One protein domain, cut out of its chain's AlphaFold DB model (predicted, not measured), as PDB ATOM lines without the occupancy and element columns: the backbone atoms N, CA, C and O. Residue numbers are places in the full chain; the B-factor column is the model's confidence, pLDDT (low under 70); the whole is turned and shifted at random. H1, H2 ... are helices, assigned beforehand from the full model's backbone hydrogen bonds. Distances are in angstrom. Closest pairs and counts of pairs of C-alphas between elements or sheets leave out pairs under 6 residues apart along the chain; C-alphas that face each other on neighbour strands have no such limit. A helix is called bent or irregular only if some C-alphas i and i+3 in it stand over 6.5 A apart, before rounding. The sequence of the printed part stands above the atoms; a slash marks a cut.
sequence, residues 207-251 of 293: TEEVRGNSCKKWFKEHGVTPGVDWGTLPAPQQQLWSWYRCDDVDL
ATOM      1  N   THR A 207       1.306  31.709 -25.208       87.94
ATOM      2  CA  THR A 207       2.456  31.742 -24.326       87.94
ATOM      3  C   THR A 207       3.473  30.716 -24.815       87.94
ATOM      4  O   THR A 207       3.124  29.648 -25.327       87.94
ATOM      5  N   GLU A 208       4.750  31.038 -24.640       86.38
ATOM      6  CA  GLU A 208       5.875  30.135 -24.914       86.38
ATOM      7  C   GLU A 208       5.656  28.733 -24.313       86.38
ATOM      8  O   GLU A 208       6.004  27.718 -24.912       86.38
ATOM      9  N   GLU A 209       4.977  28.666 -23.167       87.19
ATOM     10  CA  GLU A 209       4.593  27.426 -22.500       87.19
ATOM     11  C   GLU A 209       3.566  26.598 -23.291       87.19
ATOM     12  O   GLU A 209       3.756  25.395 -23.480       87.19
ATOM     13  N   VAL A 210       2.491  27.216 -23.795       89.44
ATOM     14  CA  VAL A 210       1.474  26.519 -24.606       89.44
ATOM     15  C   VAL A 210       2.089  26.014 -25.909       89.44
ATOM     16  O   VAL A 210       1.814  24.885 -26.331       89.44
ATOM     17  N   ARG A 211       2.967  26.823 -26.510       91.38
ATOM     18  CA  ARG A 211       3.735  26.462 -27.702       91.38
ATOM     19  C   ARG A 211       4.621  25.246 -27.436       91.38
ATOM     20  O   ARG A 211       4.468  24.219 -28.096       91.38
ATOM     21  N   GLY A 212       5.471  25.318 -26.410       91.19
ATOM     22  CA  GLY A 212       6.385  24.241 -26.033       91.19
ATOM     23  C   GLY A 212       5.664  22.939 -25.673       91.19
ATOM     24  O   GLY A 212       6.065  21.866 -26.126       91.19
ATOM     25  N   ASN A 213       4.559  23.015 -24.927       92.81
ATOM     26  CA  ASN A 213       3.763  21.841 -24.560       92.81
ATOM     27  C   ASN A 213       3.088  21.188 -25.774       92.81
ATOM     28  O   ASN A 213       3.028  19.959 -25.852       92.81
ATOM     29  N   SER A 214       2.629  21.984 -26.743       93.75
ATOM     30  CA  SER A 214       2.019  21.472 -27.978       93.75
ATOM     31  C   SER A 214       3.047  20.759 -28.861       93.75
ATOM     32  O   SER A 214       2.806  19.627 -29.283       93.75
ATOM     33  N   CYS A 215       4.229  21.355 -29.054       93.44
ATOM     34  CA  CYS A 215       5.315  20.734 -29.816       93.44
ATOM     35  C   CYS A 215       5.794  19.424 -29.157       93.44
ATOM     36  O   CYS A 215       5.914  18.399 -29.828       93.44
ATOM     37  N   LYS A 216       5.976  19.417 -27.825       92.38
ATOM     38  CA  LYS A 216       6.336  18.211 -27.051       92.38
ATOM     39  C   LYS A 216       5.291  17.104 -27.164       92.38
ATOM     40  O   LYS A 216       5.645  15.928 -27.222       92.38
ATOM     41  N   LYS A 217       4.006  17.462 -27.186       94.06
ATOM     42  CA  LYS A 217       2.914  16.498 -27.343       94.06
ATOM     43  C   LYS A 217       2.984  15.810 -28.705       94.06
ATOM     44  O   LYS A 217       2.981  14.584 -28.759       94.06
ATOM     45  N   TRP A 218       3.116  16.578 -29.784       93.31
ATOM     46  CA  TRP A 218       3.229  16.019 -31.131       93.31
ATOM     47  C   TRP A 218       4.485  15.181 -31.322       93.31
ATOM     48  O   TRP A 218       4.399  14.119 -31.933       93.31
ATOM     49  N   PHE A 219       5.611  15.591 -30.735       91.44
ATOM     50  CA  PHE A 219       6.821  14.771 -30.694       91.44
ATOM     51  C   PHE A 219       6.531  13.375 -30.121       91.44
ATOM     52  O   PHE A 219       6.846  12.368 -30.747       91.44
ATOM     53  N   LYS A 220       5.885  13.307 -28.948       91.00
ATOM     54  CA  LYS A 220       5.598  12.036 -28.262       91.00
ATOM     55  C   LYS A 220       4.558  11.182 -28.986       91.00
ATOM     56  O   LYS A 220       4.695   9.966 -29.013       91.00
ATOM     57  N   GLU A 221       3.520  11.803 -29.541       93.62
ATOM     58  CA  GLU A 221       2.402  11.085 -30.168       93.62
ATOM     59  C   GLU A 221       2.711  10.633 -31.601       93.62
ATOM     60  O   GLU A 221       2.269   9.560 -32.009       93.62
ATOM     61  N   HIS A 222       3.474  11.424 -32.362       92.38
ATOM     62  CA  HIS A 222       3.703  11.202 -33.794       92.38
ATOM     63  C   HIS A 222       5.163  10.896 -34.156       92.38
ATOM     64  O   HIS A 222       5.445  10.609 -35.320       92.38
ATOM     65  N   GLY A 223       6.092  10.950 -33.195       90.12
ATOM     66  CA  GLY A 223       7.513  10.684 -33.436       90.12
ATOM     67  C   GLY A 223       8.174  11.693 -34.379       90.12
ATOM     68  O   GLY A 223       9.123  11.350 -35.079       90.12
ATOM     69  N   VAL A 224       7.648  12.918 -34.447       91.00
ATOM     70  CA  VAL A 224       8.206  13.986 -35.287       91.00
ATOM     71  C   VAL A 224       9.467  14.551 -34.659       91.00
ATOM     72  O   VAL A 224       9.482  14.812 -33.465       91.00
ATOM     73  N   THR A 225      10.510  14.766 -35.457       86.25
ATOM     74  CA  THR A 225      11.788  15.308 -34.971       86.25
ATOM     75  C   THR A 225      11.933  16.760 -35.438       86.25
ATOM     76  O   THR A 225      11.956  16.976 -36.655       86.25
ATOM     77  N   PRO A 226      12.049  17.750 -34.524       87.38
ATOM     78  CA  PRO A 226      12.282  19.148 -34.884       87.38
ATOM     79  C   PRO A 226      13.462  19.306 -35.843       87.38
ATOM     80  O   PRO A 226      14.506  18.677 -35.662       87.38
ATOM     81  N   GLY A 227      13.279  20.110 -36.891       80.94
ATOM     82  CA  GLY A 227      14.323  20.393 -37.880       80.94
ATOM     83  C   GLY A 227      14.620  19.270 -38.885       80.94
ATOM     84  O   GLY A 227      15.446  19.478 -39.774       80.94
ATOM     85  N   VAL A 228      13.959  18.107 -38.790       84.06
ATOM     86  CA  VAL A 228      14.111  17.008 -39.761       84.06
ATOM     87  C   VAL A 228      12.886  16.910 -40.664       84.06
ATOM     88  O   VAL A 228      12.991  17.171 -41.859       84.06
ATOM     89  N   ASP A 229      11.739  16.525 -40.103       78.31
ATOM     90  CA  ASP A 229      10.485  16.374 -40.842       78.31
ATOM     91  C   ASP A 229       9.290  16.308 -39.875       78.31
ATOM     92  O   ASP A 229       9.377  15.758 -38.772       78.31
ATOM     93  N   TRP A 230       8.155  16.837 -40.321       82.25
ATOM     94  CA  TRP A 230       6.849  16.741 -39.673       82.25
ATOM     95  C   TRP A 230       5.927  15.718 -40.365       82.25
ATOM     96  O   TRP A 230       4.761  15.601 -40.001       82.25
ATOM     97  N   GLY A 231       6.422  14.965 -41.356       74.00
ATOM     98  CA  GLY A 231       5.649  14.137 -42.293       74.00
ATOM     99  C   GLY A 231       4.726  13.057 -41.710       74.00
ATOM    100  O   GLY A 231       3.807  12.619 -42.402       74.00
ATOM    101  N   THR A 232       4.893  12.647 -40.449       84.31
ATOM    102  CA  THR A 232       3.950  11.740 -39.763       84.31
ATOM    103  C   THR A 232       2.739  12.461 -39.156       84.31
ATOM    104  O   THR A 232       1.785  11.805 -38.728       84.31
ATOM    105  N   LEU A 233       2.731  13.800 -39.132       93.06
ATOM    106  CA  LEU A 233       1.603  14.594 -38.648       93.06
ATOM    107  C   LEU A 233       0.464  14.641 -39.680       93.06
ATOM    108  O   LEU A 233       0.710  14.871 -40.864       93.06
ATOM    109  N   PRO A 234      -0.803  14.517 -39.253       93.75
ATOM    110  CA  PRO A 234      -1.967  14.842 -40.071       93.75
ATOM    111  C   PRO A 234      -1.921  16.279 -40.614       93.75
ATOM    112  O   PRO A 234      -1.568  17.204 -39.887       93.75
ATOM    113  N   ALA A 235      -2.395  16.490 -41.848       90.44
ATOM    114  CA  ALA A 235      -2.424  17.789 -42.539       90.44
ATOM    115  C   ALA A 235      -2.807  19.024 -41.683       90.44
ATOM    116  O   ALA A 235      -2.093  20.025 -41.749       90.44
ATOM    117  N   PRO A 236      -3.871  19.011 -40.848       91.12
ATOM    118  CA  PRO A 236      -4.195  20.176 -40.017       91.12
ATOM    119  C   PRO A 236      -3.128  20.481 -38.953       91.12
ATOM    120  O   PRO A 236      -2.929  21.638 -38.594       91.12
ATOM    121  N   GLN A 237      -2.421  19.467 -38.455       94.31
ATOM    122  CA  GLN A 237      -1.377  19.636 -37.445       94.31
ATOM    123  C   GLN A 237      -0.050  20.103 -38.049       94.31
ATOM    124  O   GLN A 237       0.718  20.764 -37.364       94.31
ATOM    125  N   GLN A 238       0.191  19.855 -39.338       93.50
ATOM    126  CA  GLN A 238       1.369  20.363 -40.055       93.50
ATOM    127  C   GLN A 238       1.360  21.898 -40.131       93.50
ATOM    128  O   GLN A 238       2.378  22.554 -39.917       93.50
ATOM    129  N   GLN A 239       0.181  22.488 -40.368       90.94
ATOM    130  CA  GLN A 239       0.015  23.945 -40.345       90.94
ATOM    131  C   GLN A 239       0.273  24.512 -38.949       90.94
ATOM    132  O   GLN A 239       0.963  25.519 -38.815       90.94
ATOM    133  N   LEU A 240      -0.239  23.848 -37.907       93.31
ATOM    134  CA  LEU A 240      -0.007  24.274 -36.530       93.31
ATOM    135  C   LEU A 240       1.461  24.110 -36.115       93.31
ATOM    136  O   LEU A 240       1.980  24.987 -35.437       93.31
ATOM    137  N   TRP A 241       2.142  23.049 -36.550       93.38
ATOM    138  CA  TRP A 241       3.576  22.843 -36.322       93.38
ATOM    139  C   TRP A 241       4.402  24.017 -36.857       93.38
ATOM    140  O   TRP A 241       5.217  24.591 -36.134       93.38
ATOM    141  N   SER A 242       4.126  24.419 -38.102       91.50
ATOM    142  CA  SER A 242       4.764  25.575 -38.734       91.50
ATOM    143  C   SER A 242       4.400  26.885 -38.028       91.50
ATOM    144  O   SER A 242       5.277  27.703 -37.758       91.50
ATOM    145  N   TRP A 243       3.128  27.068 -37.661       92.94
ATOM    146  CA  TRP A 243       2.658  28.274 -36.975       92.94
ATOM    147  C   TRP A 243       3.284  28.447 -35.585       92.94
ATOM    148  O   TRP A 243       3.708  29.544 -35.225       92.94
ATOM    149  N   TYR A 244       3.410  27.354 -34.831       92.88
ATOM    150  CA  TYR A 244       4.079  27.320 -33.533       92.88
ATOM    151  C   TYR A 244       5.607  27.303 -33.631       92.88
ATOM    152  O   TYR A 244       6.261  27.307 -32.591       92.88
ATOM    153  N   ARG A 245       6.185  27.293 -34.841       92.50
ATOM    154  CA  ARG A 245       7.637  27.216 -35.065       92.50
ATOM    155  C   ARG A 245       8.293  26.114 -34.230       92.50
ATOM    156  O   ARG A 245       9.328  26.319 -33.603       92.50
ATOM    157  N   CYS A 246       7.669  24.936 -34.209       92.94
ATOM    158  CA  CYS A 246       8.153  23.809 -33.412       92.94
ATOM    159  C   CYS A 246       9.550  23.321 -33.837       92.94
ATOM    160  O   CYS A 246      10.194  22.614 -33.069       92.94
ATOM    161  N   ASP A 247      10.031  23.724 -35.018       92.12
ATOM    162  CA  ASP A 247      11.392  23.457 -35.495       92.12
ATOM    163  C   ASP A 247      12.478  24.180 -34.681       92.12
ATOM    164  O   ASP A 247      13.613  23.716 -34.651       92.12
ATOM    165  N   ASP A 248      12.127  25.275 -33.996       89.12
ATOM    166  CA  ASP A 248      13.050  26.080 -33.181       89.12
ATOM    167  C   ASP A 248      13.024  25.691 -31.688       89.12
ATOM    168  O   ASP A 248      13.718  26.298 -30.873       89.12
ATOM    169  N   VAL A 249      12.176  24.735 -31.292       87.00
ATOM    170  CA  VAL A 249      12.027  24.348 -29.885       87.00
ATOM    171  C   VAL A 249      13.092  23.320 -29.529       87.00
ATOM    172  O   VAL A 249      13.008  22.161 -29.939       87.00
ATOM    173  N   ASP A 250      14.049  23.731 -28.698       84.38
ATOM    174  CA  ASP A 250      15.031  22.830 -28.103       84.38
ATOM    175  C   ASP A 250      14.322  21.836 -27.174       84.38
ATOM    176  O   ASP A 250      13.940  22.126 -26.034       84.38
ATOM    177  N   LEU A 251      14.108  20.623 -27.678       79.69
ATOM    178  CA  LEU A 251      13.695  19.490 -26.864       79.69
ATOM    179  C   LEU A 251      14.930  18.994 -26.107       79.69
ATOM    180  O   LEU A 251      15.564  18.023 -26.499       79.69
TER     181      LEU A 251
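What this domain is: This is residues 207 to 251 of the 293 residues of an uncharacterized protein of Ectocarpus siliculosus (UniProt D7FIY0). Two helices running opposite ways, H1 long and H2 shorter, make a small rounded domain, with the long link of residues 223 to 234 looping round from the end of H1 to the start of H2 at the end of the domain away from Thr 207, and the tail of residues 244 to 251 leaving from the other end of H2. The two helices are close to each other but loosely paired, with their lines at a tilt. The printed part has 45 residues with two named helices, H1 then H2, and no named strand; the class is all helix, with 24 residues in the helices. The whole is compact, with a radius of gyration of the C-alphas of 9.2 A, and its C-alphas span 24 by 19 by 17 A.

How they stand to each other: H1, residues 208 to 222, and H2, residues 235 to 243, are close but not clearly touching, with 1 pair of C-alphas within 8 A. Their closest C-alphas, those of Cys 215 and Trp 241, are 7.1 A apart. Their centres are 11.9 A apart. The helices run opposite ways at a steep tilt of 36 degrees, only just past shallow. In H1 every O i to N i+4 pair is within hydrogen-bond range; in H2 it is 3 of 5.

Where its parts are: The printed part begins at Thr 207, just before H1. H1 runs from C-alpha 208 at (5.875, 30.135, -24.914) to C-alpha 222 at (3.703, 11.202, -33.794), a length of 21.0 A. Residues 223 to 234 hold no named element. H2 follows from C-alpha 235 at (-2.424, 17.789, -42.539) and ends at C-alpha 243, (2.658, 28.274, -36.975), a length of 12.9 A. Neither helix is bent or irregular.

The domain as a whole: The C-alphas of Thr 207 and Gly 231, the two farthest apart, are 25.4 A apart, and the first and last printed C-alphas, those of Thr 207 and Leu 251, are 16.8 A apart. The printed part has no cut. The link from H1 to H2, 12 residues, is long, and its C-alphas lie 7 to 11 A from the mean of all C-alphas. The mean pLDDT of the printed part is 89.5, and no printed residue is under 70.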